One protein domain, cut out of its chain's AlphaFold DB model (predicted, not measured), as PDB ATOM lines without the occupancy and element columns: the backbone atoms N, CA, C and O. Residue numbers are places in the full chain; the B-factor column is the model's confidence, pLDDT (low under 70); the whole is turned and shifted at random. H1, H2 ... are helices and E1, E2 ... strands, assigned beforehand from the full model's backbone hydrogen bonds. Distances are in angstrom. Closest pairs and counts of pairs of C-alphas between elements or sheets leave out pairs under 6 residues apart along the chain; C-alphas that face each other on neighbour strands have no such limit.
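Overview. This is residues 145 to 330 of the 513 residues of an uncharacterized protein of Vibrio campbellii (UniProt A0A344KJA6). A long, strongly twisted sheet, E5 to E9, runs along the longest axis; the sheet E1 to E4 is partly face to face with it at one end of the model, and the sheet E10 to E13 is partly face to face with it farther along. The short helices H2 and H3 lie near the other end, by E7 and E8; H4 leads from beside H3 toward E10, and H1 lies by E3. The 186 printed residues hold four named helices and thirteen named strands, in the order E1 E2 H1 E3 E4 E5 E6 E7 E8 E9 H2 H3 H4 E10 E11 E12 E13. The sheets E1-E2-E3-E4 and E10-E11-E12-E13 are antiparallel, as are the neighbour pairs of the branched sheet E5 to E9. The class is mixed, helices and strands; the whole is compact, with a radius of gyration of the C-alphas of 17.2 A, yet elongated in outline, 58 by 38 by 25 A.

Along the chain. Find C-alpha 153 at (24.360, -27.749, -30.737), where E1, residues 153 to 157, begins. E2 is 163 to 168, H1 170 to 173, E3 180 to 187 and E4 192 to 201, 26.0 A long. Then come E5, 212 to 214, E6, 219 to 223, and E7, 229 to 233. Look for E8 from C-alpha 236 at (40.826, -64.370, -41.677) to residue 247, 34.3 A; E9, 252 to 263, spans 30.5 A and bends by 54 degrees at residue 255. H2 is 264 to 269, H3 274 to 279 and H4 285 to 296, 16.1 A. E10 is 299 to 305, E11 308 to 313, E12 317 to 320 and E13 326 to 328, ending at C-alpha 328 (52.084, -46.223, -39.024).

Arrangement. The three sheets form a stack, face to face in turn. Beside E8, E6 and E7 lie on one side and E9 on the other; N 246 and O 220 are 2.9 A apart, N 238 and O 231 2.9 A, N 243 and O 257 2.9 A. E7 E8 E9 is a meander, each strand the antiparallel neighbour of the one before, and so is E10 E11 E12 E13. The closest C-alphas of E4 and E9 are Pro 199 and Glu 252, 5.7 A; those of E5 and E10 are Ala 212 and Arg 303, 5.3 A. H3 and H4 touch at Val 276 and Tyr 288, C-alphas 5.9 A apart, at a steep tilt of 47 degrees, opposite ways. H2, H3 and H4 each only graze the branched sheet, and H1 only grazes the sheet E1 to E4. Each O i to N i+4 pair is within hydrogen-bond range in H2 and H3, and 7 of 8 in H4; H1 is too short for one.

Size, cuts and confidence. The farthest C-alphas, Gly 190 and Asp 235, are 58.5 A apart. The printed part has no cut and no long link. The model's pLDDT is under 70 at residues 145 to 154, 169 to 180 and 202 to 209.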
ATOM      1  N   GLN A 145      12.109 -22.666 -39.568       46.00
ATOM      2  CA  GLN A 145      12.375 -22.174 -38.227       46.00
ATOM      3  C   GLN A 145      13.213 -23.240 -37.522       46.00
ATOM      4  O   GLN A 145      12.980 -24.442 -37.676       46.00
ATOM      5  N   VAL A 146      14.258 -22.784 -36.844       50.97
ATOM      6  CA  VAL A 146      15.281 -23.620 -36.219       50.97
ATOM      7  C   VAL A 146      14.924 -23.721 -34.733       50.97
ATOM      8  O   VAL A 146      15.184 -22.792 -33.973       50.97
ATOM      9  N   ASP A 147      14.273 -24.822 -34.348       48.72
ATOM     10  CA  ASP A 147      13.816 -25.106 -32.976       48.72
ATOM     11  C   ASP A 147      15.011 -25.429 -32.058       48.72
ATOM     12  O   ASP A 147      15.639 -26.483 -32.196       48.72
ATOM     13  N   CYS A 148      15.345 -24.523 -31.132       46.22
ATOM     14  CA  CYS A 148      16.488 -24.678 -30.222       46.22
ATOM     15  C   CYS A 148      16.353 -25.811 -29.210       46.22
ATOM     16  O   CYS A 148      17.385 -26.299 -28.763       46.22
ATOM     17  N   TYR A 149      15.143 -26.254 -28.852       45.78
ATOM     18  CA  TYR A 149      14.999 -27.307 -27.839       45.78
ATOM     19  C   TYR A 149      15.326 -28.706 -28.382       45.78
ATOM     20  O   TYR A 149      15.548 -29.626 -27.604       45.78
ATOM     21  N   LYS A 150      15.374 -28.876 -29.712       47.75
ATOM     22  CA  LYS A 150      15.683 -30.161 -30.379       47.75
ATOM     23  C   LYS A 150      17.066 -30.210 -31.022       47.75
ATOM     24  O   LYS A 150      17.412 -31.194 -31.681       47.75
ATOM     25  N   LEU A 151      17.814 -29.116 -30.932       51.06
ATOM     26  CA  LEU A 151      19.131 -28.992 -31.532       51.06
ATOM     27  C   LEU A 151      20.182 -29.119 -30.443       51.06
ATOM     28  O   LEU A 151      20.511 -28.147 -29.769       51.06
ATOM     29  N   ASP A 152      20.764 -30.308 -30.334       57.81
ATOM     30  CA  ASP A 152      21.983 -30.503 -29.563       57.81
ATOM     31  C   ASP A 152      23.149 -29.860 -30.328       57.81
ATOM     32  O   ASP A 152      23.793 -30.463 -31.200       57.81
ATOM     33  N   VAL A 153      23.338 -28.561 -30.082       59.59
ATOM     34  CA  VAL A 153      24.360 -27.749 -30.737       59.59
ATOM     35  C   VAL A 153      25.677 -27.852 -29.981       59.59
ATOM     36  O   VAL A 153      25.790 -27.463 -28.822       59.59
ATOM     37  N   TYR A 154      26.721 -28.281 -30.679       63.47
ATOM     38  CA  TYR A 154      28.065 -28.417 -30.143       63.47
ATOM     39  C   TYR A 154      29.047 -27.510 -30.882       63.47
ATOM     40  O   TYR A 154      28.945 -27.299 -32.086       63.47
ATOM     41  N   ARG A 155      30.038 -27.010 -30.135       71.31
ATOM     42  CA  ARG A 155      31.302 -26.400 -30.592       71.31
ATOM     43  C   ARG A 155      31.197 -25.379 -31.746       71.31
ATOM     44  O   ARG A 155      31.027 -25.748 -32.908       71.31
ATOM     45  N   PRO A 156      31.460 -24.090 -31.480       79.00
ATOM     46  CA  PRO A 156      31.506 -23.105 -32.546       79.00
ATOM     47  C   PRO A 156      32.759 -23.273 -33.418       79.00
ATOM     48  O   PRO A 156      33.832 -23.593 -32.910       79.00
ATOM     49  N   ILE A 157      32.651 -23.003 -34.723       82.31
ATOM     50  CA  ILE A 157      33.779 -22.889 -35.665       82.31
ATOM     51  C   ILE A 157      33.588 -21.666 -36.583       82.31
ATOM     52  O   ILE A 157      32.464 -21.297 -36.911       82.31
ATOM     53  N   GLU A 158      34.674 -21.022 -37.020       84.75
ATOM     54  CA  GLU A 158      34.624 -19.929 -38.012       84.75
ATOM     55  C   GLU A 158      35.467 -20.300 -39.236       84.75
ATOM     56  O   GLU A 158      36.656 -19.968 -39.297       84.75
ATOM     57  N   PRO A 159      34.892 -21.017 -40.213       75.69
ATOM     58  CA  PRO A 159      35.660 -21.480 -41.357       75.69
ATOM     59  C   PRO A 159      36.018 -20.369 -42.333       75.69
ATOM     60  O   PRO A 159      37.071 -20.398 -42.970       75.69
ATOM     61  N   VAL A 160      35.146 -19.372 -42.430       79.44
ATOM     62  CA  VAL A 160      35.321 -18.185 -43.253       79.44
ATOM     63  C   VAL A 160      35.114 -16.983 -42.351       79.44
ATOM     64  O   VAL A 160      34.165 -16.950 -41.574       79.44
ATOM     65  N   SER A 161      35.993 -15.987 -42.462       82.19
ATOM     66  CA  SER A 161      35.879 -14.767 -41.664       82.19
ATOM     67  C   SER A 161      34.494 -14.137 -41.815       82.19
ATOM     68  O   SER A 161      34.043 -13.883 -42.933       82.19
ATOM     69  N   GLY A 162      33.836 -13.882 -40.686       81.31
ATOM     70  CA  GLY A 162      32.476 -13.362 -40.648       81.31
ATOM     71  C   GLY A 162      31.384 -14.429 -40.745       81.31
ATOM     72  O   GLY A 162      30.228 -14.048 -40.881       81.31
ATOM     73  N   GLN A 163      31.703 -15.726 -40.669       86.00
ATOM     74  CA  GLN A 163      30.711 -16.804 -40.634       86.00
ATOM     75  C   GLN A 163      30.887 -17.691 -39.405       86.00
ATOM     76  O   GLN A 163      31.872 -18.415 -39.310       86.00
ATOM     77  N   LEU A 164      29.903 -17.708 -38.511       86.06
ATOM     78  CA  LEU A 164      29.863 -18.664 -37.409       86.06
ATOM     79  C   LEU A 164      29.141 -19.923 -37.868       86.06
ATOM     80  O   LEU A 164      28.026 -19.837 -38.375       86.06
ATOM     81  N   TRP A 165      29.771 -21.076 -37.712       84.94
ATOM     82  CA  TRP A 165      29.107 -22.355 -37.906       84.94
ATOM     83  C   TRP A 165      29.029 -23.070 -36.564       84.94
ATOM     84  O   TRP A 165      29.993 -23.073 -35.796       84.94
ATOM     85  N   LEU A 166      27.876 -23.658 -36.292       81.25
ATOM     86  CA  LEU A 166      27.588 -24.419 -35.091       81.25
ATOM     87  C   LEU A 166      27.209 -25.834 -35.517       81.25
ATOM     88  O   LEU A 166      26.394 -26.001 -36.428       81.25
ATOM     89  N   TYR A 167      27.834 -26.843 -34.920       79.75
ATOM     90  CA  TYR A 167      27.527 -28.227 -35.253       79.75
ATOM     91  C   TYR A 167      26.229 -28.651 -34.574       79.75
ATOM     92  O   TYR A 167      26.105 -28.473 -33.372       79.75
ATOM     93  N   ALA A 168      25.287 -29.219 -35.318       74.94
ATOM     94  CA  ALA A 168      24.016 -29.711 -34.806       74.94
ATOM     95  C   ALA A 168      23.956 -31.242 -34.934       74.94
ATOM     96  O   ALA A 168      23.913 -31.780 -36.045       74.94
ATOM     97  N   CYS A 169      23.971 -31.940 -33.794       69.38
ATOM     98  CA  CYS A 169      23.989 -33.404 -33.698       69.38
ATOM     99  C   CYS A 169      22.596 -33.891 -33.250       69.38
ATOM    100  O   CYS A 169      22.363 -34.129 -32.075       69.38
ATOM    101  N   HIS A 170      21.643 -34.027 -34.180       60.25
ATOM    102  CA  HIS A 170      20.257 -34.424 -33.862       60.25
ATOM    103  C   HIS A 170      20.097 -35.867 -33.334       60.25
ATOM    104  O   HIS A 170      19.031 -36.214 -32.825       60.25
ATOM    105  N   ALA A 171      21.122 -36.712 -33.481       55.84
ATOM    106  CA  ALA A 171      21.093 -38.121 -33.084       55.84
ATOM    107  C   ALA A 171      21.162 -38.357 -31.562       55.84
ATOM    108  O   ALA A 171      20.826 -39.449 -31.114       55.84
ATOM    109  N   ASN A 172      21.517 -37.348 -30.761       54.19
ATOM    110  CA  ASN A 172      21.606 -37.476 -29.299       54.19
ATOM    111  C   ASN A 172      20.241 -37.600 -28.600       54.19
ATOM    112  O   ASN A 172      20.181 -37.875 -27.405       54.19
ATOM    113  N   THR A 173      19.141 -37.440 -29.340       54.75
ATOM    114  CA  THR A 173      17.785 -37.562 -28.790       54.75
ATOM    115  C   THR A 173      17.262 -39.006 -28.760       54.75
ATOM    116  O   THR A 173      16.423 -39.303 -27.914       54.75
ATOM    117  N   SER A 174      17.736 -39.893 -29.653       59.31
ATOM    118  CA  SER A 174      17.496 -41.355 -29.684       59.31
ATOM    119  C   SER A 174      17.985 -41.956 -31.018       59.31
ATOM    120  O   SER A 174      17.805 -41.341 -32.076       59.31
ATOM    121  N   TRP A 175      18.516 -43.189 -31.001       61.75
ATOM    122  CA  TRP A 175      18.844 -43.947 -32.221       61.75
ATOM    123  C   TRP A 175      17.612 -44.284 -33.079       61.75
ATOM    124  O   TRP A 175      17.722 -44.331 -34.305       61.75
ATOM    125  N   ASP A 176      16.421 -44.389 -32.481       59.56
ATOM    126  CA  ASP A 176      15.153 -44.645 -33.187       59.56
ATOM    127  C   ASP A 176      14.746 -43.506 -34.136       59.56
ATOM    128  O   ASP A 176      13.893 -43.673 -35.014       59.56
ATOM    129  N   GLN A 177      15.333 -42.320 -33.952       58.88
ATOM    130  CA  GLN A 177      15.072 -41.126 -34.752       58.88
ATOM    131  C   GLN A 177      16.356 -40.494 -35.290       58.88
ATOM    132  O   GLN A 177      16.381 -39.282 -35.505       58.88
ATOM    133  N   ALA A 178      17.408 -41.281 -35.538       62.12
ATOM    134  CA  ALA A 178      18.656 -40.760 -36.086       62.12
ATOM    135  C   ALA A 178      18.398 -39.961 -37.383       62.12
ATOM    136  O   ALA A 178      17.887 -40.475 -38.383       62.12
ATOM    137  N   ARG A 179      18.719 -38.663 -37.357       64.75
ATOM    138  CA  ARG A 179      18.590 -37.741 -38.497       64.75
ATOM    139  C   ARG A 179      19.968 -37.396 -39.044       64.75
ATOM    140  O   ARG A 179      20.941 -37.488 -38.302       64.75
ATOM    141  N   PRO A 180      20.070 -36.954 -40.310       68.94
ATOM    142  CA  PRO A 180      21.296 -36.352 -40.809       68.94
ATOM    143  C   PRO A 180      21.744 -35.187 -39.930       68.94
ATOM    144  O   PRO A 180      20.927 -34.439 -39.391       68.94
ATOM    145  N   HIS A 181      23.055 -35.062 -39.788       76.44
ATOM    146  CA  HIS A 181      23.683 -34.035 -38.970       76.44
ATOM    147  C   HIS A 181      23.819 -32.782 -39.816       76.44
ATOM    148  O   HIS A 181      23.851 -32.864 -41.042       76.44
ATOM    149  N   GLU A 182      23.904 -31.611 -39.198       80.19
ATOM    150  CA  GLU A 182      23.948 -30.365 -39.962       80.19
ATOM    151  C   GLU A 182      24.936 -29.378 -39.338       80.19
ATOM    152  O   GLU A 182      25.252 -29.431 -38.149       80.19
ATOM    153  N   PHE A 183      25.439 -28.447 -40.147       81.50
ATOM    154  CA  PHE A 183      26.010 -27.211 -39.628       81.50
ATOM    155  C   PHE A 183      24.986 -26.096 -39.753       81.50
ATOM    156  O   PHE A 183      24.561 -25.744 -40.856       81.50
ATOM    157  N   TYR A 184      24.653 -25.485 -38.623       80.44
ATOM    158  CA  TYR A 184      23.974 -24.206 -38.607       80.44
ATOM    159  C   TYR A 184      24.988 -23.106 -38.910       80.44
ATOM    160  O   TYR A 184      25.911 -22.861 -38.135       80.44
ATOM    161  N   LYS A 185      24.840 -22.457 -40.063       84.06
ATOM    162  CA  LYS A 185      25.726 -21.399 -40.545       84.06
ATOM    163  C   LYS A 185      25.039 -20.044 -40.429       84.06
ATOM    164  O   LYS A 185      24.001 -19.812 -41.047       84.06
ATOM    165  N   LEU A 186      25.710 -19.125 -39.745       81.69
ATOM    166  CA  LEU A 186      25.332 -17.729 -39.585       81.69
ATOM    167  C   LEU A 186      26.364 -16.812 -40.254       81.69
ATOM    168  O   LEU A 186      27.518 -16.738 -39.830       81.69
ATOM    169  N   ASP A 187      25.945 -16.073 -41.279       84.00
ATOM    170  CA  ASP A 187      26.706 -14.956 -41.841       84.00
ATOM    171  C   ASP A 187      26.527 -13.715 -40.958       84.00
ATOM    172  O   ASP A 187      25.448 -13.127 -40.894       84.00
ATOM    173  N   LEU A 188      27.596 -13.294 -40.285       80.06
ATOM    174  CA  LEU A 188      27.585 -12.194 -39.321       80.06
ATOM    175  C   LEU A 188      27.459 -10.812 -39.976       80.06
ATOM    176  O   LEU A 188      27.075  -9.856 -39.304       80.06
ATOM    177  N   LEU A 189      27.810 -10.672 -41.260       78.50
ATOM    178  CA  LEU A 189      27.703  -9.400 -41.984       78.50
ATOM    179  C   LEU A 189      26.305  -9.218 -42.570       78.50
ATOM    180  O   LEU A 189      25.761  -8.115 -42.532       78.50
ATOM    181  N   GLY A 190      25.758 -10.292 -43.137       72.56
ATOM    182  CA  GLY A 190      24.431 -10.302 -43.744       72.56
ATOM    183  C   GLY A 190      23.294 -10.609 -42.773       72.56
ATOM    184  O   GLY A 190      22.146 -10.394 -43.149       72.56
ATOM    185  N   GLN A 191      23.606 -11.118 -41.573       73.50
ATOM    186  CA  GLN A 191      22.649 -11.762 -40.662       73.50
ATOM    187  C   GLN A 191      21.797 -12.803 -41.399       73.50
ATOM    188  O   GLN A 191      20.580 -12.849 -41.267       73.50
ATOM    189  N   GLN A 192      22.453 -13.584 -42.262       77.19
ATOM    190  CA  GLN A 192      21.802 -14.629 -43.041       77.19
ATOM    191  C   GLN A 192      22.109 -15.988 -42.445       77.19
ATOM    192  O   GLN A 192      23.251 -16.287 -42.095       77.19
ATOM    193  N   GLU A 193      21.079 -16.811 -42.397       77.50
ATOM    194  CA  GLU A 193      21.110 -18.126 -41.786       77.50
ATOM    195  C   GLU A 193      20.952 -19.183 -42.866       77.50
ATOM    196  O   GLU A 193      20.243 -18.997 -43.862       77.50
ATOM    197  N   SER A 194      21.631 -20.303 -42.679       78.50
ATOM    198  CA  SER A 194      21.492 -21.460 -43.549       78.50
ATOM    199  C   SER A 194      21.867 -22.723 -42.796       78.50
ATOM    200  O   SER A 194      22.767 -22.704 -41.960       78.50
ATOM    201  N   LEU A 195      21.209 -23.821 -43.139       77.94
ATOM    202  CA  LEU A 195      21.592 -25.154 -42.700       77.94
ATOM    203  C   LEU A 195      22.397 -25.816 -43.814       77.94
ATOM    204  O   LEU A 195      21.995 -25.789 -44.981       77.94
ATOM    205  N   ILE A 196      23.543 -26.380 -43.450       80.75
ATOM    206  CA  ILE A 196      24.370 -27.193 -44.335       80.75
ATOM    207  C   ILE A 196      24.185 -28.642 -43.891       80.75
ATOM    208  O   ILE A 196      24.762 -29.024 -42.869       80.75
ATOM    209  N   PRO A 197      23.384 -29.442 -44.612       79.81
ATOM    210  CA  PRO A 197      23.226 -30.843 -44.278       79.81
ATOM    211  C   PRO A 197      24.542 -31.572 -44.516       79.81
ATOM    212  O   PRO A 197      25.213 -31.371 -45.531       79.81
ATOM    213  N   LEU A 198      24.910 -32.421 -43.570       81.38
ATOM    214  CA  LEU A 198      26.018 -33.342 -43.708       81.38
ATOM    215  C   LEU A 198      25.499 -34.667 -44.263       81.38
ATOM    216  O   LEU A 198      24.358 -35.049 -43.992       81.38
ATOM    217  N   PRO A 199      26.310 -35.363 -45.071       76.69
ATOM    218  CA  PRO A 199      25.922 -36.677 -45.534       76.69
ATOM    219  C   PRO A 199      25.907 -37.671 -44.377       76.69
ATOM    220  O   PRO A 199      26.689 -37.546 -43.445       76.69
ATOM    221  N   GLY A 200      25.056 -38.685 -44.492       73.88
ATOM    222  CA  GLY A 200      25.021 -39.788 -43.542       73.88
ATOM    223  C   GLY A 200      24.249 -39.479 -42.263       73.88
ATOM    224  O   GLY A 200      23.623 -38.432 -42.094       73.88
ATOM    225  N   LEU A 201      24.254 -40.475 -41.390       72.81
ATOM    226  CA  LEU A 201      23.767 -40.381 -40.023       72.81
ATOM    227  C   LEU A 201      24.928 -39.935 -39.148       72.81
ATOM    228  O   LEU A 201      26.093 -40.053 -39.528       72.81
ATOM    229  N   GLY A 202      24.639 -39.494 -37.945       63.84
ATOM    230  CA  GLY A 202      25.695 -39.385 -36.958       63.84
ATOM    231  C   GLY A 202      25.251 -39.919 -35.619       63.84
ATOM    232  O   GLY A 202      24.280 -40.661 -35.510       63.84
ATOM    233  N   ASN A 203      26.101 -39.645 -34.642       61.84
ATOM    234  CA  ASN A 203      26.241 -40.474 -33.461       61.84
ATOM    235  C   ASN A 203      25.466 -39.902 -32.273       61.84
ATOM    236  O   ASN A 203      25.497 -38.688 -32.094       61.84
ATOM    237  N   ALA A 204      24.871 -40.765 -31.447       52.72
ATOM    238  CA  ALA A 204      24.342 -40.410 -30.130       52.72
ATOM    239  C   ALA A 204      25.442 -40.215 -29.053       52.72
ATOM    240  O   ALA A 204      25.173 -39.719 -27.961       52.72
ATOM    241  N   ASN A 205      26.689 -40.629 -29.327       52.16
ATOM    242  CA  ASN A 205      27.815 -40.534 -28.392       52.16
ATOM    243  C   ASN A 205      28.659 -39.259 -28.636       52.16
ATOM    244  O   ASN A 205      29.133 -38.988 -29.748       52.16
ATOM    245  N   THR A 206      28.856 -38.460 -27.580       54.34
ATOM    246  CA  THR A 206      29.327 -37.063 -27.627       54.34
ATOM    247  C   THR A 206      30.772 -36.883 -28.092       54.34
ATOM    248  O   THR A 206      31.099 -35.850 -28.685       54.34
ATOM    249  N   ASP A 207      31.648 -37.861 -27.865       51.91
ATOM    250  CA  ASP A 207      33.098 -37.651 -28.007       51.91
ATOM    251  C   ASP A 207      33.603 -37.759 -29.457       51.91
ATOM    252  O   ASP A 207      34.593 -37.116 -29.824       51.91
ATOM    253  N   LEU A 208      32.880 -38.493 -30.311       56.84
ATOM    254  CA  LEU A 208      33.207 -38.701 -31.729       56.84
ATOM    255  C   LEU A 208      32.096 -38.234 -32.688       56.84
ATOM    256  O   LEU A 208      32.198 -38.486 -33.889       56.84
ATOM    257  N   CYS A 209      31.059 -37.527 -32.203       66.06
ATOM    258  CA  CYS A 209      29.974 -37.042 -33.070       66.06
ATOM    259  C   CYS A 209      30.480 -36.033 -34.124       66.06
ATOM    260  O   CYS A 209      29.941 -35.988 -35.225       66.06
ATOM    261  N   MET A 210      31.499 -35.213 -33.840       76.44
ATOM    262  CA  MET A 210      31.886 -34.112 -34.738       76.44
ATOM    263  C   MET A 210      32.783 -34.575 -35.906       76.44
ATOM    264  O   MET A 210      33.849 -35.147 -35.663       76.44
ATOM    265  N   PRO A 211      32.444 -34.250 -37.170       83.69
ATOM    266  CA  PRO A 211      33.316 -34.538 -38.305       83.69
ATOM    267  C   PRO A 211      34.639 -33.768 -38.209       83.69
ATOM    268  O   PRO A 211      34.683 -32.593 -37.830       83.69
ATOM    269  N   ALA A 212      35.735 -34.390 -38.641       87.44
ATOM    270  CA  ALA A 212      36.999 -33.693 -38.826       87.44
ATOM    271  C   ALA A 212      36.954 -32.870 -40.115       87.44
ATOM    272  O   ALA A 212      36.815 -33.412 -41.213       87.44
ATOM    273  N   LEU A 213      37.130 -31.554 -40.001       87.12
ATOM    274  CA  LEU A 213      37.012 -30.630 -41.130       87.12
ATOM    275  C   LEU A 213      38.368 -30.103 -41.606       87.12
ATOM    276  O   LEU A 213      39.198 -29.654 -40.815       87.12
ATOM    277  N   ASN A 214      38.552 -30.085 -42.922       88.38
ATOM    278  CA  ASN A 214      39.603 -29.376 -43.636       88.38
ATOM    279  C   ASN A 214      38.970 -28.309 -44.520       88.38
ATOM    280  O   ASN A 214      38.730 -28.477 -45.715       88.38
ATOM    281  N   LEU A 215      38.714 -27.176 -43.883       83.38
ATOM    282  CA  LEU A 215      38.017 -26.038 -44.468       83.38
ATOM    283  C   LEU A 215      38.788 -25.433 -45.646       83.38
ATOM    284  O   LEU A 215      38.188 -24.988 -46.617       83.38
ATOM    285  N   ALA A 216      40.125 -25.482 -45.608       82.69
ATOM    286  CA  ALA A 216      40.968 -25.005 -46.703       82.69
ATOM    287  C   ALA A 216      40.821 -25.858 -47.974       82.69
ATOM    288  O   ALA A 216      40.967 -25.338 -49.079       82.69
ATOM    289  N   ALA A 217      40.543 -27.153 -47.817       88.00
ATOM    290  CA  ALA A 217      40.311 -28.077 -48.922       88.00
ATOM    291  C   ALA A 217      38.821 -28.249 -49.274       88.00
ATOM    292  O   ALA A 217      38.529 -28.922 -50.257       88.00
ATOM    293  N   ASN A 218      37.901 -27.652 -48.502       88.75
ATOM    294  CA  ASN A 218      36.459 -27.921 -48.558       88.75
ATOM    295  C   ASN A 218      36.113 -29.416 -48.356       88.75
ATOM    296  O   ASN A 218      35.239 -29.965 -49.023       88.75
ATOM    297  N   LEU A 219      36.827 -30.095 -47.453       91.88
ATOM    298  CA  LEU A 219      36.667 -31.531 -47.201       91.88
ATOM    299  C   LEU A 219      36.359 -31.809 -45.737       91.88
ATOM    300  O   LEU A 219      37.028 -31.275 -44.857       91.88
ATOM    301  N   GLY A 220      35.402 -32.690 -45.476       90.69
ATOM    302  CA  GLY A 220      35.124 -33.220 -44.148       90.69
ATOM    303  C   GLY A 220      35.249 -34.737 -44.125       90.69
ATOM    304  O   GLY A 220      35.126 -35.392 -45.160       90.69
ATOM    305  N   VAL A 221      35.535 -35.295 -42.951       90.81
ATOM    306  CA  VAL A 221      35.576 -36.742 -42.731       90.81
ATOM    307  C   VAL A 221      34.800 -37.093 -41.475       90.81
ATOM    308  O   VAL A 221      34.986 -36.450 -40.442       90.81
ATOM    309  N   MET A 222      33.957 -38.116 -41.563       88.50
ATOM    310  CA  MET A 222      33.180 -38.640 -40.439       88.50
ATOM    311  C   MET A 222      33.184 -40.169 -40.403       88.50
ATOM    312  O   MET A 222      33.672 -40.815 -41.332       88.50
ATOM    313  N   LEU A 223      32.666 -40.740 -39.318       87.94
ATOM    314  CA  LEU A 223      32.450 -42.180 -39.188       87.94
ATOM    315  C   LEU A 223      31.324 -42.637 -40.130       87.94
ATOM    316  O   LEU A 223      30.379 -41.892 -40.363       87.94
ATOM    317  N   SER A 224      31.434 -43.848 -40.676       88.25
ATOM    318  CA  SER A 224      30.411 -44.444 -41.545       88.25
ATOM    319  C   SER A 224      29.489 -45.348 -40.734       88.25
ATOM    320  O   SER A 224      29.937 -46.381 -40.250       88.25
ATOM    321  N   TRP A 225      28.199 -45.029 -40.691       84.12
ATOM    322  CA  TRP A 225      27.169 -45.867 -40.047       84.12
ATOM    323  C   TRP A 225      26.446 -46.806 -41.018       84.12
ATOM    324  O   TRP A 225      25.562 -47.564 -40.633       84.12
ATOM    325  N   ASP A 226      26.823 -46.768 -42.293       86.50
ATOM    326  CA  ASP A 226      26.365 -47.736 -43.283       86.50
ATOM    327  C   ASP A 226      26.867 -49.153 -42.974       86.50
ATOM    328  O   ASP A 226      27.889 -49.340 -42.315       86.50
ATOM    329  N   ALA A 227      26.203 -50.145 -43.579       89.56
ATOM    330  CA  ALA A 227      26.590 -51.548 -43.504       89.56
ATOM    331  C   ALA A 227      28.101 -51.762 -43.734       89.56
ATOM    332  O   ALA A 227      28.649 -51.459 -44.803       89.56
ATOM    333  N   VAL A 228      28.759 -52.320 -42.719       91.44
ATOM    334  CA  VAL A 228      30.182 -52.666 -42.732       91.44
ATOM    335  C   VAL A 228      30.514 -53.686 -43.814       91.44
ATOM    336  O   VAL A 228      29.702 -54.525 -44.207       91.44
ATOM    337  N   GLN A 229      31.760 -53.647 -44.284       91.75
ATOM    338  CA  GLN A 229      32.246 -54.608 -45.268       91.75
ATOM    339  C   GLN A 229      32.944 -55.773 -44.572       91.75
ATOM    340  O   GLN A 229      33.877 -55.568 -43.798       91.75
ATOM    341  N   ILE A 230      32.538 -57.001 -44.897       90.69
ATOM    342  CA  ILE A 230      33.276 -58.203 -44.504       90.69
ATOM    343  C   ILE A 230      34.337 -58.480 -45.566       90.69
ATOM    344  O   ILE A 230      34.016 -58.752 -46.726       90.69
ATOM    345  N   VAL A 231      35.602 -58.401 -45.171       91.81
ATOM    346  CA  VAL A 231      36.762 -58.588 -46.047       91.81
ATOM    347  C   VAL A 231      37.616 -59.750 -45.557       91.81
ATOM    348  O   VAL A 231      37.614 -60.086 -44.376       91.81
ATOM    349  N   GLU A 232      38.357 -60.367 -46.471       90.38
ATOM    350  CA  GLU A 232      39.374 -61.357 -46.124       90.38
ATOM    351  C   GLU A 232      40.726 -60.645 -45.993       90.38
ATOM    352  O   GLU A 232      41.178 -59.982 -46.932       90.38
ATOM    353  N   HIS A 233      41.356 -60.751 -44.824       85.06
ATOM    354  CA  HIS A 233      42.677 -60.190 -44.552       85.06
ATOM    355  C   HIS A 233      43.501 -61.207 -43.769       85.06
ATOM    356  O   HIS A 233      43.062 -61.685 -42.733       85.06
ATOM    357  N   ASP A 234      44.698 -61.525 -44.269       83.12
ATOM    358  CA  ASP A 234      45.628 -62.471 -43.632       83.12
ATOM    359  C   ASP A 234      44.997 -63.854 -43.361       83.12
ATOM    360  O   ASP A 234      45.248 -64.474 -42.333       83.12
ATOM    361  N   ASP A 235      44.197 -64.342 -44.320       85.38
ATOM    362  CA  ASP A 235      43.439 -65.606 -44.273       85.38
ATOM    363  C   ASP A 235      42.325 -65.658 -43.196       85.38
ATOM    364  O   ASP A 235      41.787 -66.731 -42.906       85.38
ATOM    365  N   GLU A 236      41.930 -64.509 -42.634       88.25
ATOM    366  CA  GLU A 236      40.826 -64.370 -41.677       88.25
ATOM    367  C   GLU A 236      39.701 -63.471 -42.214       88.25
ATOM    368  O   GLU A 236      39.925 -62.548 -43.003       88.25
ATOM    369  N   GLN A 237      38.464 -63.739 -41.776       90.38
ATOM    370  CA  GLN A 237      37.345 -62.829 -42.010       90.38
ATOM    371  C   GLN A 237      37.399 -61.677 -41.011       90.38
ATOM    372  O   GLN A 237      37.436 -61.883 -39.794       90.38
ATOM    373  N   CYS A 238      37.357 -60.467 -41.553       92.44
ATOM    374  CA  CYS A 238      37.433 -59.237 -40.792       92.44
ATOM    375  C   CYS A 238      36.273 -58.312 -41.148       92.44
ATOM    376  O   CYS A 238      35.876 -58.206 -42.309       92.44
ATOM    377  N   VAL A 239      35.778 -57.589 -40.148       92.31
ATOM    378  CA  VAL A 239      34.932 -56.415 -40.347       92.31
ATOM    379  C   VAL A 239      35.840 -55.232 -40.669       92.31
ATOM    380  O   VAL A 239      36.739 -54.904 -39.894       92.31
ATOM    381  N   GLN A 240      35.623 -54.592 -41.815       92.25
ATOM    382  CA  GLN A 240      36.294 -53.356 -42.194       92.25
ATOM    383  C   GLN A 240      35.417 -52.158 -41.839       92.25
ATOM    384  O   GLN A 240      34.391 -51.916 -42.478       92.25
ATOM    385  N   LEU A 241      35.875 -51.374 -40.865       90.75
ATOM    386  CA  LEU A 241      35.296 -50.069 -40.578       90.75
ATOM    387  C   LEU A 241      35.657 -49.070 -41.667       90.75
ATOM    388  O   LEU A 241      36.725 -49.158 -42.286       90.75
ATOM    389  N   GLN A 242      34.796 -48.076 -41.854       91.50
ATOM    390  CA  GLN A 242      34.977 -47.051 -42.871       91.50
ATOM    391  C   GLN A 242      34.794 -45.644 -42.300       91.50
ATOM    392  O   GLN A 242      34.128 -45.440 -41.283       91.50
ATOM    393  N   LEU A 243      35.415 -44.684 -42.979       91.81
ATOM    394  CA  LEU A 243      35.157 -43.257 -42.845       91.81
ATOM    395  C   LEU A 243      34.507 -42.742 -44.127       91.81
ATOM    396  O   LEU A 243      34.825 -43.216 -45.220       91.81
ATOM    397  N   GLU A 244      33.669 -41.723 -44.013       92.00
ATOM    398  CA  GLU A 244      33.064 -41.037 -45.151       92.00
ATOM    399  C   GLU A 244      33.788 -39.715 -45.389       92.00
ATOM    400  O   GLU A 244      33.771 -38.825 -44.542       92.00
ATOM    401  N   LEU A 245      34.452 -39.596 -46.541       93.75
ATOM    402  CA  LEU A 245      35.019 -38.336 -47.016       93.75
ATOM    403  C   LEU A 245      33.945 -37.598 -47.810       93.75
ATOM    404  O   LEU A 245      33.428 -38.144 -48.787       93.75
ATOM    405  N   PHE A 246      33.666 -36.352 -47.447       92.12
ATOM    406  CA  PHE A 246      32.607 -35.556 -48.057       92.12
ATOM    407  C   PHE A 246      33.039 -34.130 -48.407       92.12
ATOM    408  O   PHE A 246      34.007 -33.593 -47.863       92.12
ATOM    409  N   ASP A 247      32.304 -33.525 -49.339       91.69
ATOM    410  CA  ASP A 247      32.394 -32.102 -49.678       91.69
ATOM    411  C   ASP A 247      31.530 -31.300 -48.699       91.69
ATOM    412  O   ASP A 247      30.328 -31.548 -48.590       91.69
ATOM    413  N   ILE A 248      32.144 -30.361 -47.973       86.12
ATOM    414  CA  ILE A 248      31.468 -29.631 -46.891       86.12
ATOM    415  C   ILE A 248      30.329 -28.762 -47.434       86.12
ATOM    416  O   ILE A 248      29.243 -28.758 -46.869       86.12
ATOM    417  N   GLU A 249      30.559 -28.022 -48.518       82.00
ATOM    418  CA  GLU A 249      29.551 -27.121 -49.088       82.00
ATOM    419  C   GLU A 249      28.382 -27.868 -49.733       82.00
ATOM    420  O   GLU A 249      27.253 -27.373 -49.712       82.00
ATOM    421  N   LYS A 250      28.640 -29.035 -50.332       84.06
ATOM    422  CA  LYS A 250      27.598 -29.813 -51.019       84.06
ATOM    423  C   LYS A 250      26.869 -30.802 -50.121       84.06
ATOM    424  O   LYS A 250      25.776 -31.222 -50.486       84.06
ATOM    425  N   GLY A 251      27.477 -31.209 -49.009       82.38
ATOM    426  CA  GLY A 251      26.950 -32.288 -48.176       82.38
ATOM    427  C   GLY A 251      26.960 -33.649 -48.885       82.38
ATOM    428  O   GLY A 251      26.134 -34.507 -48.594       82.38
ATOM    429  N   GLU A 252      27.857 -33.850 -49.856       89.06
ATOM    430  CA  GLU A 252      27.904 -35.063 -50.681       89.06
ATOM    431  C   GLU A 252      29.101 -35.939 -50.301       89.06
ATOM    432  O   GLU A 252      30.240 -35.463 -50.257       89.06
ATOM    433  N   ILE A 253      28.860 -37.242 -50.100       91.62
ATOM    434  CA  ILE A 253      29.931 -38.232 -49.931       91.62
ATOM    435  C   ILE A 253      30.718 -38.322 -51.236       91.62
ATOM    436  O   ILE A 253      30.192 -38.690 -52.287       91.62
ATOM    437  N   LEU A 254      32.008 -38.025 -51.156       93.19
ATOM    438  CA  LEU A 254      32.942 -38.159 -52.265       93.19
ATOM    439  C   LEU A 254      33.432 -39.602 -52.385       93.19
ATOM    440  O   LEU A 254      33.548 -40.123 -53.494       93.19
ATOM    441  N   ARG A 255      33.744 -40.241 -51.248       92.69
ATOM    442  CA  ARG A 255      34.169 -41.647 -51.172       92.69
ATOM    443  C   ARG A 255      34.164 -42.177 -49.741       92.69
ATOM    444  O   ARG A 255      34.210 -41.405 -48.788       92.69
ATOM    445  N   LYS A 256      34.246 -43.503 -49.615       93.06
ATOM    446  CA  LYS A 256      34.539 -44.190 -48.353       93.06
ATOM    447  C   LYS A 256      36.013 -44.561 -48.255       93.06
ATOM    448  O   LYS A 256      36.605 -44.998 -49.246       93.06
ATOM    449  N   LEU A 257      36.594 -44.372 -47.077       93.38
ATOM    450  CA  LEU A 257      37.984 -44.686 -46.764       93.38
ATOM    451  C   LEU A 257      38.026 -45.865 -45.779       93.38
ATOM    452  O   LEU A 257      37.294 -45.835 -44.791       93.38
ATOM    453  N   PRO A 258      38.857 -46.895 -46.007       92.19
ATOM    454  CA  PRO A 258      39.004 -48.008 -45.072       92.19
ATOM    455  C   PRO A 258      39.711 -47.533 -43.798       92.19
ATOM    456  O   PRO A 258      40.862 -47.118 -43.861       92.19
ATOM    457  N   LEU A 259      39.040 -47.603 -42.647       89.56
ATOM    458  CA  LEU A 259      39.573 -47.144 -41.362       89.56
ATOM    459  C   LEU A 259      40.510 -48.178 -40.734       89.56
ATOM    460  O   LEU A 259      41.694 -47.923 -40.519       89.56
ATOM    461  N   ARG A 260      39.947 -49.337 -40.393       89.12
ATOM    462  CA  ARG A 260      40.624 -50.411 -39.669       89.12
ATOM    463  C   ARG A 260      39.854 -51.714 -39.862       89.12
ATOM    464  O   ARG A 260      38.631 -51.699 -39.969       89.12
ATOM    465  N   ASN A 261      40.585 -52.822 -39.902       91.06
ATOM    466  CA  ASN A 261      40.016 -54.163 -39.961       91.06
ATOM    467  C   ASN A 261      40.059 -54.787 -38.559       91.06
ATOM    468  O   ASN A 261      41.092 -54.698 -37.893       91.06
ATOM    469  N   TYR A 262      38.964 -55.419 -38.148       90.81
ATOM    470  CA  TYR A 262      38.857 -56.190 -36.909       90.81
ATOM    471  C   TYR A 262      38.514 -57.635 -37.249       90.81
ATOM    472  O   TYR A 262      37.514 -57.883 -37.926       90.81
ATOM    473  N   SER A 263      39.338 -58.584 -36.805       91.81
ATOM    474  CA  SER A 263      39.023 -60.000 -36.993       91.81
ATOM    475  C   SER A 263      37.848 -60.408 -36.110       91.81
ATOM    476  O   SER A 263      37.570 -59.798 -35.074       91.81
ATOM    477  N   PHE A 264      37.147 -61.470 -36.499       91.44
ATOM    478  CA  PHE A 264      36.015 -61.981 -35.718       91.44
ATOM    479  C   PHE A 264      36.434 -62.402 -34.302       91.44
ATOM    480  O   PHE A 264      35.683 -62.222 -33.343       91.44
ATOM    481  N   GLU A 265      37.660 -62.904 -34.141       89.38
ATOM    482  CA  GLU A 265      38.205 -63.217 -32.821       89.38
ATOM    483  C   GLU A 265      38.342 -61.956 -31.953       89.38
ATOM    484  O   GLU A 265      37.935 -61.974 -30.792       89.38
ATOM    485  N   GLN A 266      38.852 -60.853 -32.514       88.94
ATOM    486  CA  GLN A 266      38.977 -59.581 -31.794       88.94
ATOM    487  C   GLN A 266      37.610 -59.053 -31.360       88.94
ATOM    488  O   GLN A 266      37.434 -58.713 -30.195       88.94
ATOM    489  N   LEU A 267      36.624 -59.041 -32.260       90.19
ATOM    490  CA  LEU A 267      35.267 -58.580 -31.941       90.19
ATOM    491  C   LEU A 267      34.632 -59.411 -30.818       90.19
ATOM    492  O   LEU A 267      34.086 -58.855 -29.870       90.19
ATOM    493  N   THR A 268      34.813 -60.735 -30.853       87.94
ATOM    494  CA  THR A 268      34.327 -61.632 -29.791       87.94
ATOM    495  C   THR A 268      34.986 -61.332 -28.439       87.94
ATOM    496  O   THR A 268      34.323 -61.368 -27.403       87.94
ATOM    497  N   GLN A 269      36.291 -61.029 -28.421       87.19
ATOM    498  CA  GLN A 269      37.015 -60.646 -27.198       87.19
ATOM    499  C   GLN A 269      36.529 -59.308 -26.625       87.19
ATOM    500  O   GLN A 269      36.607 -59.106 -25.415       87.19
ATOM    501  N   HIS A 270      36.011 -58.430 -27.482       83.81
ATOM    502  CA  HIS A 270      35.384 -57.164 -27.115       83.81
ATOM    503  C   HIS A 270      33.882 -57.292 -26.815       83.81
ATOM    504  O   HIS A 270      33.228 -56.278 -26.628       83.81
ATOM    505  N   HIS A 271      33.345 -58.515 -26.724       88.12
ATOM    506  CA  HIS A 271      31.924 -58.782 -26.467       88.12
ATOM    507  C   HIS A 271      30.960 -58.218 -27.523       88.12
ATOM    508  O   HIS A 271      29.781 -58.046 -27.237       88.12
ATOM    509  N   ILE A 272      31.437 -58.006 -28.751       87.75
ATOM    510  CA  ILE A 272      30.614 -57.512 -29.857       87.75
ATOM    511  C   ILE A 272      29.977 -58.687 -30.593       87.75
ATOM    512  O   ILE A 272      30.673 -59.627 -31.000       87.75
ATOM    513  N   ASP A 273      28.661 -58.617 -30.798       88.19
ATOM    514  CA  ASP A 273      27.934 -59.608 -31.584       88.19
ATOM    515  C   ASP A 273      28.186 -59.407 -33.088       88.19
ATOM    516  O   ASP A 273      27.809 -58.413 -33.711       88.19
ATOM    517  N   ILE A 274      28.859 -60.384 -33.687       89.88
ATOM    518  CA  ILE A 274      29.217 -60.373 -35.106       89.88
ATOM    519  C   ILE A 274      27.978 -60.594 -35.977       89.88
ATOM    520  O   ILE A 274      27.926 -60.064 -37.089       89.88
ATOM    521  N   ASP A 275      26.986 -61.349 -35.492       90.50
ATOM    522  CA  ASP A 275      25.776 -61.651 -36.256       90.50
ATOM    523  C   ASP A 275      24.970 -60.366 -36.501       90.50
ATOM    524  O   ASP A 275      24.447 -60.176 -37.601       90.50
ATOM    525  N   VAL A 276      24.963 -59.438 -35.534       90.75
ATOM    526  CA  VAL A 276      24.376 -58.092 -35.669       90.75
ATOM    527  C   VAL A 276      25.076 -57.306 -36.781       90.75
ATOM    528  O   VAL A 276      24.434 -56.802 -37.704       90.75
ATOM    529  N   LEU A 277      26.414 -57.261 -36.766       90.50
ATOM    530  CA  LEU A 277      27.185 -56.537 -37.783       90.50
ATOM    531  C   LEU A 277      27.033 -57.140 -39.190       90.50
ATOM    532  O   LEU A 277      27.063 -56.409 -40.182       90.50
ATOM    533  N   GLN A 278      26.879 -58.463 -39.286       89.75
ATOM    534  CA  GLN A 278      26.658 -59.174 -40.547       89.75
ATOM    535  C   GLN A 278      25.236 -59.016 -41.088       89.75
ATOM    536  O   GLN A 278      25.057 -58.960 -42.308       89.75
ATOM    537  N   ALA A 279      24.239 -58.969 -40.204       89.62
ATOM    538  CA  ALA A 279      22.855 -58.677 -40.557       89.62
ATOM    539  C   ALA A 279      22.709 -57.261 -41.131       89.62
ATOM    540  O   ALA A 279      21.977 -57.055 -42.101       89.62
ATOM    541  N   GLY A 280      23.470 -56.317 -40.574       87.62
ATOM    542  CA  GLY A 280      23.496 -54.928 -41.005       87.62
ATOM    543  C   GLY A 280      22.353 -54.087 -40.421       87.62
ATOM    544  O   GLY A 280      21.459 -54.608 -39.752       87.62
ATOM    545  N   PRO A 281      22.347 -52.777 -40.725       85.75
ATOM    546  CA  PRO A 281      21.455 -51.800 -40.093       85.75
ATOM    547  C   PRO A 281      19.963 -51.991 -40.415       85.75
ATOM    548  O   PRO A 281      19.118 -51.382 -39.772       85.75
ATOM    549  N   GLU A 282      19.605 -52.799 -41.421       86.12
ATOM    550  CA  GLU A 282      18.202 -53.024 -41.813       86.12
ATOM    551  C   GLU A 282      17.453 -53.997 -40.885       86.12
ATOM    552  O   GLU A 282      16.221 -54.026 -40.910       86.12
ATOM    553  N   GLN A 283      18.169 -54.832 -40.122       86.88
ATOM    554  CA  GLN A 283      17.554 -55.847 -39.265       86.88
ATOM    555  C   GLN A 283      17.191 -55.288 -37.889       86.88
ATOM    556  O   GLN A 283      16.044 -55.426 -37.465       86.88
ATOM    557  N   ASP A 284      18.168 -54.678 -37.226       85.81
ATOM    558  CA  ASP A 284      18.011 -53.959 -35.967       85.81
ATOM    559  C   ASP A 284      18.998 -52.790 -35.980       85.81
ATOM    560  O   ASP A 284      20.212 -52.983 -35.931       85.81
ATOM    561  N   PHE A 285      18.480 -51.582 -36.196       83.12
ATOM    562  CA  PHE A 285      19.313 -50.403 -36.410       83.12
ATOM    563  C   PHE A 285      19.983 -49.937 -35.113       83.12
ATOM    564  O   PHE A 285      21.149 -49.552 -35.140       83.12
ATOM    565  N   GLU A 286      19.262 -50.004 -33.993       82.56
ATOM    566  CA  GLU A 286      19.759 -49.585 -32.681       82.56
ATOM    567  C   GLU A 286      20.895 -50.507 -32.233       82.56
ATOM    568  O   GLU A 286      22.015 -50.037 -32.037       82.56
ATOM    569  N   GLU A 287      20.661 -51.825 -32.221       85.69
ATOM    570  CA  GLU A 287      21.675 -52.814 -31.826       85.69
ATOM    571  C   GLU A 287      22.913 -52.757 -32.746       85.69
ATOM    572  O   GLU A 287      24.056 -52.901 -32.304       85.69
ATOM    573  N   TYR A 288      22.710 -52.480 -34.041       88.25
ATOM    574  CA  TYR A 288      23.798 -52.286 -35.000       88.25
ATOM    575  C   TYR A 288      24.647 -51.041 -34.700       88.25
ATOM    576  O   TYR A 288      25.880 -51.102 -34.740       88.25
ATOM    577  N   CYS A 289      24.005 -49.908 -34.408       83.19
ATOM    578  CA  CYS A 289      24.684 -48.662 -34.064       83.19
ATOM    579  C   CYS A 289      25.402 -48.744 -32.711       83.19
ATOM    580  O   CYS A 289      26.517 -48.233 -32.594       83.19
ATOM    581  N   GLU A 290      24.828 -49.427 -31.721       83.50
ATOM    582  CA  GLU A 290      25.492 -49.711 -30.443       83.50
ATOM    583  C   GLU A 290      26.764 -50.540 -30.660       83.50
ATOM    584  O   GLU A 290      27.855 -50.112 -30.276       83.50
ATOM    585  N   ALA A 291      26.668 -51.649 -31.402       88.31
ATOM    586  CA  ALA A 291      27.817 -52.499 -31.713       88.31
ATOM    587  C   ALA A 291      28.932 -51.750 -32.468       88.31
ATOM    588  O   ALA A 291      30.119 -51.983 -32.231       88.31
ATOM    589  N   LEU A 292      28.581 -50.844 -33.389       87.12
ATOM    590  CA  LEU A 292      29.565 -49.992 -34.063       87.12
ATOM    591  C   LEU A 292      30.184 -48.951 -33.131       87.12
ATOM    592  O   LEU A 292      31.379 -48.672 -33.258       87.12
ATOM    593  N   THR A 293      29.396 -48.380 -32.220       83.56
ATOM    594  CA  THR A 293      29.867 -47.386 -31.249       83.56
ATOM    595  C   THR A 293      30.986 -47.969 -30.398       83.56
ATOM    596  O   THR A 293      32.071 -47.388 -30.378       83.56
ATOM    597  N   ASP A 294      30.790 -49.165 -29.840       83.75
ATOM    598  CA  ASP A 294      31.798 -49.872 -29.034       83.75
ATOM    599  C   ASP A 294      33.123 -50.074 -29.787       83.75
ATOM    600  O   ASP A 294      34.215 -49.977 -29.220       83.75
ATOM    601  N   ILE A 295      33.063 -50.330 -31.101       86.94
ATOM    602  CA  ILE A 295      34.280 -50.457 -31.913       86.94
ATOM    603  C   ILE A 295      34.911 -49.084 -32.161       86.94
ATOM    604  O   ILE A 295      36.139 -48.940 -32.107       86.94
ATOM    605  N   TYR A 296      34.096 -48.074 -32.468       85.50
ATOM    606  CA  TYR A 296      34.571 -46.726 -32.758       85.50
ATOM    607  C   TYR A 296      35.194 -46.034 -31.545       85.50
ATOM    608  O   TYR A 296      36.106 -45.236 -31.751       85.50
ATOM    609  N   GLU A 297      34.829 -46.390 -30.312       81.56
ATOM    610  CA  GLU A 297      35.493 -45.907 -29.089       81.56
ATOM    611  C   GLU A 297      37.001 -46.210 -29.055       81.56
ATOM    612  O   GLU A 297      37.781 -45.507 -28.407       81.56
ATOM    613  N   ALA A 298      37.466 -47.206 -29.818       83.75
ATOM    614  CA  ALA A 298      38.895 -47.459 -29.973       83.75
ATOM    615  C   ALA A 298      39.639 -46.307 -30.679       83.75
ATOM    616  O   ALA A 298      40.860 -46.199 -30.521       83.75
ATOM    617  N   LEU A 299      38.945 -45.481 -31.475       86.44
ATOM    618  CA  LEU A 299      39.475 -44.288 -32.135       86.44
ATOM    619  C   LEU A 299      39.378 -43.091 -31.181       86.44
ATOM    620  O   LEU A 299      38.321 -42.514 -30.982       86.44
ATOM    621  N   THR A 300      40.509 -42.668 -30.629       84.00
ATOM    622  CA  THR A 300      40.577 -41.608 -29.611       84.00
ATOM    623  C   THR A 300      40.834 -40.208 -30.180       84.00
ATOM    624  O   THR A 300      40.649 -39.217 -29.480       84.00
ATOM    625  N   ASP A 301      41.290 -40.093 -31.434       84.88
ATOM    626  CA  ASP A 301      41.527 -38.806 -32.114       84.88
ATOM    627  C   ASP A 301      41.390 -38.979 -33.633       84.88
ATOM    628  O   ASP A 301      42.068 -39.817 -34.236       84.88
ATOM    629  N   LEU A 302      40.562 -38.137 -34.253       88.38
ATOM    630  CA  LEU A 302      40.395 -38.014 -35.701       88.38
ATOM    631  C   LEU A 302      40.594 -36.548 -36.083       88.38
ATOM    632  O   LEU A 302      39.775 -35.690 -35.762       88.38
ATOM    633  N   ARG A 303      41.686 -36.242 -36.790       88.31
ATOM    634  CA  ARG A 303      41.963 -34.866 -37.222       88.31
ATOM    635  C   ARG A 303      42.773 -34.789 -38.501       88.31
ATOM    636  O   ARG A 303      43.555 -35.678 -38.829       88.31
ATOM    637  N   TRP A 304      42.659 -33.661 -39.186       89.56
ATOM    638  CA  TRP A 304      43.490 -33.360 -40.343       89.56
ATOM    639  C   TRP A 304      44.913 -32.970 -39.939       89.56
ATOM    640  O   TRP A 304      45.137 -32.198 -39.007       89.56
ATOM    641  N   GLN A 305      45.890 -33.477 -40.686       87.88
ATOM    642  CA  GLN A 305      47.293 -33.094 -40.618       87.88
ATOM    643  C   GLN A 305      47.791 -32.823 -42.042       87.88
ATOM    644  O   GLN A 305      48.291 -33.710 -42.732       87.88
ATOM    645  N   GLY A 306      47.641 -31.572 -42.482       85.88
ATOM    646  CA  GLY A 306      47.899 -31.193 -43.870       85.88
ATOM    647  C   GLY A 306      46.835 -31.773 -44.801       85.88
ATOM    648  O   GLY A 306      45.652 -31.486 -44.642       85.88
ATOM    649  N   ASP A 307      47.264 -32.575 -45.770       88.56
ATOM    650  CA  ASP A 307      46.427 -33.277 -46.750       88.56
ATOM    651  C   ASP A 307      46.081 -34.721 -46.342       88.56
ATOM    652  O   ASP A 307      45.451 -35.446 -47.110       88.56
ATOM    653  N   LYS A 308      46.480 -35.139 -45.135       93.00
ATOM    654  CA  LYS A 308      46.246 -36.479 -44.589       93.00
ATOM    655  C   LYS A 308      45.419 -36.438 -43.306       93.00
ATOM    656  O   LYS A 308      45.343 -35.408 -42.634       93.00
ATOM    657  N   LEU A 309      44.850 -37.579 -42.936       93.19
ATOM    658  CA  LEU A 309      44.139 -37.790 -41.678       93.19
ATOM    659  C   LEU A 309      45.064 -38.448 -40.663       93.19
ATOM    660  O   LEU A 309      45.633 -39.503 -40.928       93.19
ATOM    661  N   ARG A 310      45.201 -37.843 -39.486       92.81
ATOM    662  CA  ARG A 310      45.827 -38.481 -38.332       92.81
ATOM    663  C   ARG A 310      44.738 -39.177 -37.528       92.81
ATOM    664  O   ARG A 310      43.812 -38.525 -37.054       92.81
ATOM    665  N   LEU A 311      44.899 -40.484 -37.378       91.50
ATOM    666  CA  LEU A 311      43.989 -41.368 -36.663       91.50
ATOM    667  C   LEU A 311      44.748 -41.931 -35.467       91.50
ATOM    668  O   LEU A 311      45.761 -42.614 -35.654       91.50
ATOM    669  N   SER A 312      44.307 -41.618 -34.252       88.75
ATOM    670  CA  SER A 312      44.894 -42.187 -33.037       88.75
ATOM    671  C   SER A 312      43.934 -43.202 -32.446       88.75
ATOM    672  O   SER A 312      42.781 -42.892 -32.189       88.75
ATOM    673  N   PHE A 313      44.435 -44.407 -32.231       87.12
ATOM    674  CA  PHE A 313      43.780 -45.465 -31.485       87.12
ATOM    675  C   PHE A 313      44.490 -45.651 -30.143       87.12
ATOM    676  O   PHE A 313      45.584 -45.117 -29.931       87.12
ATOM    677  N   SER A 314      43.899 -46.436 -29.246       81.31
ATOM    678  CA  SER A 314      44.527 -46.793 -27.965       81.31
ATOM    679  C   SER A 314      45.877 -47.512 -28.124       81.31
ATOM    680  O   SER A 314      46.766 -47.351 -27.290       81.31
ATOM    681  N   ASP A 315      46.063 -48.267 -29.209       83.38
ATOM    682  CA  ASP A 315      47.240 -49.103 -29.458       83.38
ATOM    683  C   ASP A 315      48.216 -48.539 -30.506       83.38
ATOM    684  O   ASP A 315      49.404 -48.875 -30.495       83.38
ATOM    685  N   GLN A 316      47.752 -47.680 -31.416       87.56
ATOM    686  CA  GLN A 316      48.577 -47.135 -32.495       87.56
ATOM    687  C   GLN A 316      48.090 -45.778 -32.998       87.56
ATOM    688  O   GLN A 316      46.928 -45.414 -32.867       87.56
ATOM    689  N   THR A 317      48.969 -45.038 -33.668       89.88
ATOM    690  CA  THR A 317      48.589 -43.855 -34.446       89.88
ATOM    691  C   THR A 317      49.003 -44.061 -35.894       89.88
ATOM    692  O   THR A 317      50.139 -44.455 -36.170       89.88
ATOM    693  N   VAL A 318      48.103 -43.771 -36.828       92.31
ATOM    694  CA  VAL A 318      48.362 -43.873 -38.265       92.31
ATOM    695  C   VAL A 318      48.088 -42.546 -38.960       92.31
ATOM    696  O   VAL A 318      47.304 -41.719 -38.488       92.31
ATOM    697  N   LEU A 319      48.770 -42.334 -40.080       93.44
ATOM    698  CA  LEU A 319      48.510 -41.235 -40.994       93.44
ATOM    699  C   LEU A 319      47.928 -41.823 -42.279       93.44
ATOM    700  O   LEU A 319      48.578 -42.632 -42.937       93.44
ATOM    701  N   MET A 320      46.705 -41.442 -42.616       95.06
ATOM    702  CA  MET A 320      45.965 -41.960 -43.759       95.06
ATOM    703  C   MET A 320      45.881 -40.909 -44.862       95.06
ATOM    704  O   MET A 320      45.536 -39.755 -44.604       95.06
ATOM    705  N   ASP A 321      46.204 -41.295 -46.094       93.12
ATOM    706  CA  ASP A 321      45.969 -40.453 -47.265       93.12
ATOM    707  C   ASP A 321      44.515 -40.538 -47.765       93.12
ATOM    708  O   ASP A 321      43.728 -41.387 -47.351       93.12
ATOM    709  N   LEU A 322      44.147 -39.657 -48.695       90.94
ATOM    710  CA  LEU A 322      42.791 -39.613 -49.258       90.94
ATOM    711  C   LEU A 322      42.455 -40.787 -50.192       90.94
ATOM    712  O   LEU A 322      41.342 -40.845 -50.715       90.94
ATOM    713  N   GLU A 323      43.393 -41.709 -50.419       89.00
ATOM    714  CA  GLU A 323      43.165 -42.978 -51.112       89.00
ATOM    715  C   GLU A 323      42.945 -44.144 -50.132       89.00
ATOM    716  O   GLU A 323      42.635 -45.251 -50.567       89.00
ATOM    717  N   GLY A 324      43.054 -43.901 -48.820       86.50
ATOM    718  CA  GLY A 324      42.895 -44.917 -47.781       86.50
ATOM    719  C   GLY A 324      44.186 -45.651 -47.419       86.50
ATOM    720  O   GLY A 324      44.148 -46.597 -46.631       86.50
ATOM    721  N   HIS A 325      45.342 -45.248 -47.956       90.62
ATOM    722  CA  HIS A 325      46.610 -45.847 -47.553       90.62
ATOM    723  C   HIS A 325      47.042 -45.272 -46.209       90.62
ATOM    724  O   HIS A 325      47.221 -44.063 -46.059       90.62
ATOM    725  N   SER A 326      47.251 -46.165 -45.246       90.44
ATOM    726  CA  SER A 326      47.679 -45.808 -43.897       90.44
ATOM    727  C   SER A 326      49.154 -46.123 -43.686       90.44
ATOM    728  O   SER A 326      49.621 -47.225 -43.980       90.44
ATOM    729  N   GLU A 327      49.896 -45.166 -43.136       91.00
ATOM    730  CA  GLU A 327      51.259 -45.364 -42.650       91.00
ATOM    731  C   GLU A 327      51.296 -45.266 -41.125       91.00
ATOM    732  O   GLU A 327      50.763 -44.329 -40.529       91.00
ATOM    733  N   LEU A 328      51.934 -46.241 -40.473       89.19
ATOM    734  CA  LEU A 328      52.084 -46.223 -39.024       89.19
ATOM    735  C   LEU A 328      53.003 -45.067 -38.621       89.19
ATOM    736  O   LEU A 328      54.185 -45.037 -38.989       89.19
ATOM    737  N   ILE A 329      52.483 -44.149 -37.809       83.94
ATOM    738  CA  ILE A 329      53.316 -43.164 -37.136       83.94
ATOM    739  C   ILE A 329      54.027 -43.923 -36.028       83.94
ATOM    740  O   ILE A 329      53.480 -44.175 -34.956       83.94
ATOM    741  N   LYS A 330      55.280 -44.305 -36.286       71.38
ATOM    742  CA  LYS A 330      56.146 -44.764 -35.203       71.38
ATOM    743  C   LYS A 330      56.215 -43.623 -34.195       71.38
ATOM    744  O   LYS A 330      56.612 -42.528 -34.609       71.38
TER     745      LYS A 330